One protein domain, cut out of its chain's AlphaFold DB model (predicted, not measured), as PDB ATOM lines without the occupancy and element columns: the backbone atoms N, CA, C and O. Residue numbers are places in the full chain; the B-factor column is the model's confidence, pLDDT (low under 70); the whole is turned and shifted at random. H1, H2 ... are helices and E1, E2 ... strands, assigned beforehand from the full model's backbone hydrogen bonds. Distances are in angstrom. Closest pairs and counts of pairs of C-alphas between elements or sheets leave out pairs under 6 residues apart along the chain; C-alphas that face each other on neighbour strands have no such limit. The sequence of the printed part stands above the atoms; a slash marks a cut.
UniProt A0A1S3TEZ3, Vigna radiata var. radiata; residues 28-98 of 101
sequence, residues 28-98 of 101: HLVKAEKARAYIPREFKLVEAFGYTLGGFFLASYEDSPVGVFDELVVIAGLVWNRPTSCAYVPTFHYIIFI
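Overview. This is residues 28 to 98 of the 101 residues of a protein of Vigna radiata var. radiata (UniProt A0A1S3TEZ3). A long, narrow hairpin of E2 and E3 makes most of the length, and at the end of it where E3 runs on into E4 a second, shorter hairpin, E4 and E5, turns off, and the two together make a loose L. E1 pairs with the first part of E2 near this corner, the short helix H1 sits there too, and residues 89 to 98 run back toward the far end of the long hairpin. The printed part has 71 residues, with one named helix and five named strands in the order E1, H1, E2, E3, E4, E5; its class is mostly strand. The sheets E1, E2, E3 and E4, E5 are each antiparallel. The whole is loose, with a radius of gyration of the C-alphas of 14.1 A, and elongated, spanning 41 by 24 by 17 A.

Arrangement. E1, residues 28 to 31, is an edge strand, antiparallel to the inner strand E2, residues 51 to 63, with N 30 and O 52 2.9 A apart. H1, residues 32 to 38, only grazes this sheet with its residues 32 to 36; its closest C-alphas to E2 are those of Ala 32 and Tyr 51, 4.6 A apart. In H1, 1 of 3 O i to N i+4 pairs and 4 of 4 O i to N i+3 pairs are within hydrogen-bond range. The pairing of E2 is staggered: residues 51 to 54 pair with E1, and residues 55 to 61 with E3, residues 69 to 75. E2 and E3 form a hairpin, with N 57 and O 73 2.9 A apart. E3 runs on into E4, residues 77 to 81, across one residue at 77 degrees. E4 and E5, residues 84 to 88, form a hairpin, with N 79 and O 86 2.8 A apart. The closest C-alphas of E2 and E4 are those of Gly 54 and Gly 77, 4.3 A apart. Residues 44 to 45 pair antiparallel with residues 79 to 80 of E4. E1 and E5 are apart.

Along the chain. E1 begins at C-alpha 28, (-50.350, 32.009, 47.612). H1 is 10.3 A long. E2 is 36.3 A long and ends at C-alpha 63, (-43.458, 53.161, 65.978). E3 is 19.5 A, E4 12.8 A and E5 12.3 A long; E5 ends at C-alpha 88, (-39.233, 39.986, 44.440).

Size, cuts and confidence. The two C-alphas farthest apart are those of Phe 49 and Gly 67, at 42.5 A. The printed part has no cut. The link from H1 to E2, 12 residues, is long; the others are tight. The mean pLDDT of the printed part is 81.7, and residue 82, residues 84 to 85 and residues 90 to 98 are under 70.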
ATOM      1  N   HIS A  28     -49.559  32.787  48.561       93.38
ATOM      2  CA  HIS A  28     -50.350  32.009  47.612       93.38
ATOM      3  C   HIS A  28     -49.549  31.662  46.357       93.38
ATOM      4  O   HIS A  28     -48.541  32.289  46.027       93.38
ATOM      5  N   LEU A  29     -50.013  30.640  45.641       94.94
ATOM      6  CA  LEU A  29     -49.420  30.243  44.372       94.94
ATOM      7  C   LEU A  29     -49.851  31.211  43.269       94.94
ATOM      8  O   LEU A  29     -51.038  31.384  42.997       94.94
ATOM      9  N   VAL A  30     -48.868  31.809  42.607       93.19
ATOM     10  CA  VAL A  30     -49.054  32.703  41.462       93.19
ATOM     11  C   VAL A  30     -48.585  31.972  40.215       93.19
ATOM     12  O   VAL A  30     -47.530  31.347  40.223       93.19
ATOM     13  N   LYS A  31     -49.348  32.039  39.118       95.00
ATOM     14  CA  LYS A  31     -48.909  31.465  37.837       95.00
ATOM     15  C   LYS A  31     -47.585  32.101  37.418       95.00
ATOM     16  O   LYS A  31     -47.493  33.327  37.334       95.00
ATOM     17  N   ALA A  32     -46.588  31.279  37.115       93.50
ATOM     18  CA  ALA A  32     -45.243  31.733  36.782       93.50
ATOM     19  C   ALA A  32     -45.234  32.705  35.593       93.50
ATOM     20  O   ALA A  32     -44.573  33.738  35.646       93.50
ATOM     21  N   GLU A  33     -46.056  32.438  34.574       93.38
ATOM     22  CA  GLU A  33     -46.257  33.323  33.420       93.38
ATOM     23  C   GLU A  33     -46.686  34.741  33.840       93.38
ATOM     24  O   GLU A  33     -46.151  35.733  33.347       93.38
ATOM     25  N   LYS A  34     -47.610  34.849  34.806       91.88
ATOM     26  CA  LYS A  34     -48.075  36.142  35.327       91.88
ATOM     27  C   LYS A  34     -47.001  36.826  36.157       91.88
ATOM     28  O   LYS A  34     -46.756  38.009  35.954       91.88
ATOM     29  N   ALA A  35     -46.326  36.091  37.040       90.69
ATOM     30  CA  ALA A  35     -45.216  36.627  37.827       90.69
ATOM     31  C   ALA A  35     -44.080  37.151  36.929       90.69
ATOM     32  O   ALA A  35     -43.461  38.173  37.220       90.69
ATOM     33  N   ARG A  36     -43.832  36.487  35.795       90.06
ATOM     34  CA  ARG A  36     -42.772  36.843  34.847       90.06
ATOM     35  C   ARG A  36     -42.996  38.145  34.094       90.06
ATOM     36  O   ARG A  36     -42.018  38.740  33.658       90.06
ATOM     37  N   ALA A  37     -44.237  38.610  33.985       90.62
ATOM     38  CA  ALA A  37     -44.525  39.928  33.431       90.62
ATOM     39  C   ALA A  37     -44.008  41.072  34.325       90.62
ATOM     40  O   ALA A  37     -43.722  42.152  33.819       90.62
ATOM     41  N   TYR A  38     -43.874  40.828  35.634       88.12
ATOM     42  CA  TYR A  38     -43.502  41.844  36.622       88.12
ATOM     43  C   TYR A  38     -42.067  41.712  37.142       88.12
ATOM     44  O   TYR A  38     -41.520  42.669  37.679       88.12
ATOM     45  N   ILE A  39     -41.463  40.529  37.020       87.50
ATOM     46  CA  ILE A  39     -40.107  40.269  37.506       87.50
ATOM     47  C   ILE A  39     -39.101  40.478  36.360       87.50
ATOM     48  O   ILE A  39     -39.225  39.802  35.331       87.50
ATOM     49  N   PRO A  40     -38.076  41.337  36.537       87.25
ATOM     50  CA  PRO A  40     -37.015  41.543  35.559       87.25
ATOM     51  C   PRO A  40     -36.322  40.238  35.149       87.25
ATOM     52  O   PRO A  40     -36.202  39.286  35.929       87.25
ATOM     53  N   ARG A  41     -35.886  40.169  33.887       86.50
ATOM     54  CA  ARG A  41     -35.408  38.922  33.260       86.50
ATOM     55  C   ARG A  41     -34.073  38.439  33.822       86.50
ATOM     56  O   ARG A  41     -33.788  37.248  33.748       86.50
ATOM     57  N   GLU A  42     -33.286  39.340  34.391       86.38
ATOM     58  CA  GLU A  42     -32.031  39.062  35.085       86.38
ATOM     59  C   GLU A  42     -32.227  38.202  36.343       86.38
ATOM     60  O   GLU A  42     -31.322  37.459  36.727       86.38
ATOM     61  N   PHE A  43     -33.415  38.237  36.957       87.12
ATOM     62  CA  PHE A  43     -33.730  37.434  38.132       87.12
ATOM     63  C   PHE A  43     -34.357  36.098  37.739       87.12
ATOM     64  O   PHE A  43     -35.463  36.034  37.187       87.12
ATOM     65  N   LYS A  44     -33.684  35.001  38.096       89.31
ATOM     66  CA  LYS A  44     -34.202  33.645  37.879       89.31
ATOM     67  C   LYS A  44     -35.416  33.395  38.781       89.31
ATOM     68  O   LYS A  44     -35.281  33.434  40.001       89.31
ATOM     69  N   LEU A  45     -36.581  33.109  38.193       89.00
ATOM     70  CA  LEU A  45     -37.790  32.736  38.937       89.00
ATOM     71  C   LEU A  45     -37.600  31.394  39.640       89.00
ATOM     72  O   LEU A  45     -37.097  30.443  39.039       89.00
ATOM     73  N   VAL A  46     -38.044  31.308  40.889       90.56
ATOM     74  CA  VAL A  46     -38.252  30.032  41.570       90.56
ATOM     75  C   VAL A  46     -39.680  29.596  41.270       90.56
ATOM     76  O   VAL A  46     -40.636  30.180  41.779       90.56
ATOM     77  N   GLU A  47     -39.825  28.592  40.415       92.06
ATOM     78  CA  GLU A  47     -41.115  28.044  40.008       92.06
ATOM     79  C   GLU A  47     -41.144  26.519  40.140       92.06
ATOM     80  O   GLU A  47     -40.126  25.843  39.985       92.06
ATOM     81  N   ALA A  48     -42.328  25.983  40.418       91.38
ATOM     82  CA  ALA A  48     -42.638  24.564  40.422       91.38
ATOM     83  C   ALA A  48     -44.034  24.368  39.815       91.38
ATOM     84  O   ALA A  48     -44.970  25.094  40.147       91.38
ATOM     85  N   PHE A  49     -44.175  23.401  38.905       92.88
ATOM     86  CA  PHE A  49     -45.446  23.087  38.230       92.88
ATOM     87  C   PHE A  49     -46.114  24.287  37.525       92.88
ATOM     88  O   PHE A  49     -47.335  24.356  37.432       92.88
ATOM     89  N   GLY A  50     -45.325  25.251  37.034       93.06
ATOM     90  CA  GLY A  50     -45.840  26.466  36.390       93.06
ATOM     91  C   GLY A  50     -46.368  27.529  37.363       93.06
ATOM     92  O   GLY A  50     -47.005  28.491  36.931       93.06
ATOM     93  N   TYR A  51     -46.097  27.384  38.661       93.44
ATOM     94  CA  TYR A  51     -46.425  28.357  39.700       93.44
ATOM     95  C   TYR A  51     -45.172  28.804  40.450       93.44
ATOM     96  O   TYR A  51     -44.204  28.062  40.572       93.44
ATOM     97  N   THR A  52     -45.205  30.012  40.994       93.75
ATOM     98  CA  THR A  52     -44.241  30.526  41.968       93.75
ATOM     99  C   THR A  52     -44.968  30.870  43.265       93.75
ATOM    100  O   THR A  52     -46.193  31.024  43.280       93.75
ATOM    101  N   LEU A  53     -44.224  30.984  44.362       92.56
ATOM    102  CA  LEU A  53     -44.771  31.452  45.626       92.56
ATOM    103  C   LEU A  53     -44.773  32.983  45.625       92.56
ATOM    104  O   LEU A  53     -43.716  33.610  45.655       92.56
ATOM    105  N   GLY A  54     -45.963  33.565  45.551       91.19
ATOM    106  CA  GLY A  54     -46.194  34.989  45.748       91.19
ATOM    107  C   GLY A  54     -46.991  35.225  47.024       91.19
ATOM    108  O   GLY A  54     -47.119  34.345  47.882       91.19
ATOM    109  N   GLY A  55     -47.545  36.420  47.154       91.00
ATOM    110  CA  GLY A  55     -48.341  36.767  48.318       91.00
ATOM    111  C   GLY A  55     -48.453  38.257  48.526       91.00
ATOM    112  O   GLY A  55     -48.115  39.061  47.660       91.00
ATOM    113  N   PHE A  56     -48.901  38.614  49.714       91.44
ATOM    114  CA  PHE A  56     -48.771  39.961  50.228       91.44
ATOM    115  C   PHE A  56     -48.572  39.916  51.740       91.44
ATOM    116  O   PHE A  56     -48.861  38.899  52.385       91.44
ATOM    117  N   PHE A  57     -48.084  41.014  52.302       89.12
ATOM    118  CA  PHE A  57     -48.170  41.246  53.733       89.12
ATOM    119  C   PHE A  57     -48.741  42.627  54.021       89.12
ATOM    120  O   PHE A  57     -48.502  43.573  53.273       89.12
ATOM    121  N   LEU A  58     -49.509  42.702  55.102       91.56
ATOM    122  CA  LEU A  58     -50.018  43.939  55.669       91.56
ATOM    123  C   LEU A  58     -49.276  44.179  56.980       91.56
ATOM    124  O   LEU A  58     -49.412  43.379  57.907       91.56
ATOM    125  N   ALA A  59     -48.480  45.236  57.048       91.06
ATOM    126  CA  ALA A  59     -47.807  45.667  58.261       91.06
ATOM    127  C   ALA A  59     -48.530  46.882  58.846       91.06
ATOM    128  O   ALA A  59     -48.931  47.781  58.119       91.06
ATOM    129  N   SER A  60     -48.693  46.892  60.161       91.56
ATOM    130  CA  SER A  60     -49.227  48.005  60.934       91.56
ATOM    131  C   SER A  60     -48.121  48.468  61.872       91.56
ATOM    132  O   SER A  60     -47.877  47.816  62.893       91.56
ATOM    133  N   TYR A  61     -47.459  49.570  61.529       90.69
ATOM    134  CA  TYR A  61     -46.372  50.139  62.318       90.69
ATOM    135  C   TYR A  61     -46.917  51.101  63.365       90.69
ATOM    136  O   TYR A  61     -47.585  52.076  63.033       90.69
ATOM    137  N   GLU A  62     -46.616  50.823  64.628       89.81
ATOM    138  CA  GLU A  62     -46.987  51.645  65.787       89.81
ATOM    139  C   GLU A  62     -45.852  52.586  66.207       89.81
ATOM    140  O   GLU A  62     -46.100  53.583  66.880       89.81
ATOM    141  N   ASP A  63     -44.621  52.298  65.780       88.25
ATOM    142  CA  ASP A  63     -43.458  53.161  65.978       88.25
ATOM    143  C   ASP A  63     -42.505  53.056  64.778       88.25
ATOM    144  O   ASP A  63     -42.162  51.954  64.333       88.25
ATOM    145  N   SER A  64     -42.106  54.206  64.227       86.19
ATOM    146  CA  SER A  64     -41.129  54.299  63.141       86.19
ATOM    147  C   SER A  64     -40.536  55.712  63.015       86.19
ATOM    148  O   SER A  64     -41.156  56.686  63.453       86.19
ATOM    149  N   PRO A  65     -39.396  55.887  62.310       83.69
ATOM    150  CA  PRO A  65     -38.794  57.205  62.087       83.69
ATOM    151  C   PRO A  65     -39.660  58.194  61.292       83.69
ATOM    152  O   PRO A  65     -39.325  59.376  61.255       83.69
ATOM    153  N   VAL A  66     -40.727  57.724  60.636       82.12
ATOM    154  CA  VAL A  66     -41.666  58.543  59.844       82.12
ATOM    155  C   VAL A  66     -43.075  58.580  60.438       82.12
ATOM    156  O   VAL A  66     -43.997  59.097  59.811       82.12
ATOM    157  N   GLY A  67     -43.238  58.079  61.665       83.62
ATOM    158  CA  GLY A  67     -44.517  58.011  62.363       83.62
ATOM    159  C   GLY A  67     -45.268  56.699  62.139       83.62
ATOM    160  O   GLY A  67     -44.719  55.711  61.655       83.62
ATOM    161  N   VAL A  68     -46.532  56.690  62.544       88.19
ATOM    162  CA  VAL A  68     -47.426  55.528  62.491       88.19
ATOM    163  C   VAL A  68     -48.035  55.415  61.096       88.19
ATOM    164  O   VAL A  68     -48.566  56.397  60.573       88.19
ATOM    165  N   PHE A  69     -47.982  54.226  60.497       87.00
ATOM    166  CA  PHE A  69     -48.616  53.958  59.206       87.00
ATOM    167  C   PHE A  69     -48.875  52.465  59.006       87.00
ATOM    168  O   PHE A  69     -48.200  51.618  59.595       87.00
ATOM    169  N   ASP A  70     -49.828  52.157  58.131       88.50
ATOM    170  CA  ASP A  70     -50.033  50.802  57.626       88.50
ATOM    171  C   ASP A  70     -49.398  50.665  56.228       88.50
ATOM    172  O   ASP A  70     -49.480  51.580  55.401       88.50
ATOM    173  N   GLU A  71     -48.761  49.524  55.959       87.38
ATOM    174  CA  GLU A  71     -48.070  49.194  54.709       87.38
ATOM    175  C   GLU A  71     -48.622  47.899  54.110       87.38
ATOM    176  O   GLU A  71     -48.687  46.869  54.780       87.38
ATOM    177  N   LEU A  72     -48.968  47.926  52.821       88.56
ATOM    178  CA  LEU A  72     -49.299  46.732  52.045       88.56
ATOM    179  C   LEU A  72     -48.198  46.456  51.021       88.56
ATOM    180  O   LEU A  72     -47.983  47.238  50.095       88.56
ATOM    181  N   VAL A  73     -47.563  45.294  51.121       88.25
ATOM    182  CA  VAL A  73     -46.539  44.864  50.166       88.25
ATOM    183  C   VAL A  73     -47.026  43.655  49.394       88.25
ATOM    184  O   VAL A  73     -47.411  42.651  49.986       88.25
ATOM    185  N   VAL A  74     -46.965  43.730  48.064       88.62
ATOM    186  CA  VAL A  74     -47.337  42.634  47.162       88.62
ATOM    187  C   VAL A  74     -46.080  41.964  46.609       88.62
ATOM    188  O   VAL A  74     -45.225  42.601  45.996       88.62
ATOM    189  N   ILE A  75     -45.987  40.652  46.789       89.81
ATOM    190  CA  ILE A  75     -44.877  39.812  46.341       89.81
ATOM    191  C   ILE A  75     -45.332  39.055  45.092       89.81
ATOM    192  O   ILE A  75     -46.203  38.187  45.171       89.81
ATOM    193  N   ALA A  76     -44.738  39.347  43.931       88.06
ATOM    194  CA  ALA A  76     -45.125  38.662  42.690       88.06
ATOM    195  C   ALA A  76     -44.545  37.255  42.554       88.06
ATOM    196  O   ALA A  76     -45.104  36.436  41.827       88.06
ATOM    197  N   GLY A  77     -43.430  36.968  43.220       88.50
ATOM    198  CA  GLY A  77     -42.814  35.651  43.173       88.50
ATOM    199  C   GLY A  77     -41.471  35.595  43.882       88.50
ATOM    200  O   GLY A  77     -40.845  36.622  44.166       88.50
ATOM    201  N   LEU A  78     -41.008  34.376  44.129       88.88
ATOM    202  CA  LEU A  78     -39.662  34.126  44.626       88.88
ATOM    203  C   LEU A  78     -38.658  34.135  43.474       88.88
ATOM    204  O   LEU A  78     -38.887  33.550  42.415       88.88
ATOM    205  N   VAL A  79     -37.511  34.760  43.701       89.38
ATOM    206  CA  VAL A  79     -36.394  34.800  42.761       89.38
ATOM    207  C   VAL A  79     -35.129  34.253  43.402       89.38
ATOM    208  O   VAL A  79     -34.958  34.273  44.618       89.38
ATOM    209  N   TRP A  80     -34.225  33.752  42.573       80.81
ATOM    210  CA  TRP A  80     -32.911  33.304  43.001       80.81
ATOM    211  C   TRP A  80     -31.877  34.414  42.801       80.81
ATOM    212  O   TRP A  80     -31.654  34.846  41.667       80.81
ATOM    213  N   ASN A  81     -31.217  34.825  43.884       74.88
ATOM    214  CA  ASN A  81     -30.082  35.741  43.870       74.88
ATOM    215  C   ASN A  81     -28.929  35.097  44.655       74.88
ATOM    216  O   ASN A  81     -28.925  35.112  45.881       74.88
ATOM    217  N   ARG A  82     -27.980  34.458  43.953       67.25
ATOM    218  CA  ARG A  82     -26.935  33.623  44.582       67.25
ATOM    219  C   ARG A  82     -26.294  34.324  45.800       67.25
ATOM    220  O   ARG A  82     -25.856  35.459  45.642       67.25
ATOM    221  N   PRO A  83     -26.137  33.648  46.958       71.06
ATOM    222  CA  PRO A  83     -26.455  32.245  47.267       71.06
ATOM    223  C   PRO A  83     -27.866  32.006  47.847       71.06
ATOM    224  O   PRO A  83     -28.144  30.887  48.273       71.06
ATOM    225  N   THR A  84     -28.744  33.011  47.895       68.19
ATOM    226  CA  THR A  84     -30.039  32.943  48.593       68.19
ATOM    227  C   THR A  84     -31.239  33.052  47.645       68.19
ATOM    228  O   THR A  84     -31.164  33.562  46.525       68.19
ATOM    229  N   SER A  85     -32.393  32.551  48.085       66.69
ATOM    230  CA  SER A  85     -33.676  32.936  47.498       66.69
ATOM    231  C   SER A  85     -34.134  34.257  48.116       66.69
ATOM    232  O   SER A  85     -33.992  34.479  49.318       66.69
ATOM    233  N   CYS A  86     -34.693  35.141  47.296       77.19
ATOM    234  CA  CYS A  86     -35.243  36.425  47.715       77.19
ATOM    235  C   CYS A  86     -36.687  36.544  47.223       77.19
ATOM    236  O   CYS A  86     -37.043  36.010  46.173       77.19
ATOM    237  N   ALA A  87     -37.530  37.260  47.962       73.38
ATOM    238  CA  ALA A  87     -38.832  37.672  47.455       73.38
ATOM    239  C   ALA A  87     -38.639  38.871  46.521       73.38
ATOM    240  O   ALA A  87     -37.974  39.836  46.897       73.38
ATOM    241  N   TYR A  88     -39.202  38.817  45.313       77.06
ATOM    242  CA  TYR A  88     -39.233  39.986  44.440       77.06
ATOM    243  C   TYR A  88     -40.554  40.734  44.618       77.06
ATOM    244  O   TYR A  88     -41.639  40.184  44.397       77.06
ATOM    245  N   VAL A  89     -40.441  42.001  45.005       70.31
ATOM    246  CA  VAL A  89     -41.551  42.944  45.162       70.31
ATOM    247  C   VAL A  89     -41.532  43.862  43.935       70.31
ATOM    248  O   VAL A  89     -40.720  44.782  43.886       70.31
ATOM    249  N   PRO A  90     -42.358  43.608  42.903       56.47
ATOM    250  CA  PRO A  90     -42.341  44.412  41.677       56.47
ATOM    251  C   PRO A  90     -42.996  45.776  41.853       56.47
ATOM    252  O   PRO A  90     -42.806  46.682  41.046       56.47
ATOM    253  N   THR A  91     -43.834  45.917  42.873       53.50
ATOM    254  CA  THR A  91     -44.502  47.167  43.180       53.50
ATOM    255  C   THR A  91     -44.687  47.226  44.681       53.50
ATOM    256  O   THR A  91     -45.428  46.431  45.257       53.50
ATOM    257  N   PHE A  92     -44.031  48.200  45.303       46.19
ATOM    258  CA  PHE A  92     -44.546  48.770  46.533       46.19
ATOM    259  C   PHE A  92     -45.759  49.579  46.103       46.19
ATOM    260  O   PHE A  92     -45.625  50.695  45.598       46.19
ATOM    261  N   HIS A  93     -46.950  48.990  46.184       36.50
ATOM    262  CA  HIS A  93     -48.122  49.845  46.195       36.50
ATOM    263  C   HIS A  93     -48.060  50.541  47.546       36.50
ATOM    264  O   HIS A  93     -48.438  49.969  48.561       36.50
ATOM    265  N   TYR A  94     -47.528  51.764  47.541       37.88
ATOM    266  CA  TYR A  94     -47.666  52.727  48.622       37.88
ATOM    267  C   TYR A  94     -49.150  53.076  48.768       37.88
ATOM    268  O   TYR A  94     -49.573  54.201  48.522       37.88
ATOM    269  N   ILE A  95     -49.973  52.111  49.166       41.22
ATOM    270  CA  ILE A  95     -51.179  52.423  49.910       41.22
ATOM    271  C   ILE A  95     -50.677  52.654  51.332       41.22
ATOM    272  O   ILE A  95     -50.829  51.810  52.208       41.22
ATOM    273  N   ILE A  96     -49.978  53.777  51.526       45.12
ATOM    274  CA  ILE A  96     -49.750  54.293  52.865       45.12
ATOM    275  C   ILE A  96     -51.128  54.775  53.298       45.12
ATOM    276  O   ILE A  96     -51.579  55.844  52.878       45.12
ATOM    277  N   PHE A  97     -51.834  53.981  54.098       44.41
ATOM    278  CA  PHE A  97     -52.934  54.533  54.874       44.41
ATOM    279  C   PHE A  97     -52.292  55.423  55.946       44.41
ATOM    280  O   PHE A  97     -52.010  54.984  57.057       44.41
ATOM    281  N   ILE A  98     -52.011  56.686  55.598       45.66
ATOM    282  CA  ILE A  98     -51.665  57.728  56.576       45.66
ATOM    283  C   ILE A  98     -52.965  58.148  57.262       45.66
ATOM    284  O   ILE A  98     -53.472  59.247  57.049       45.66
TER     285      ILE A  98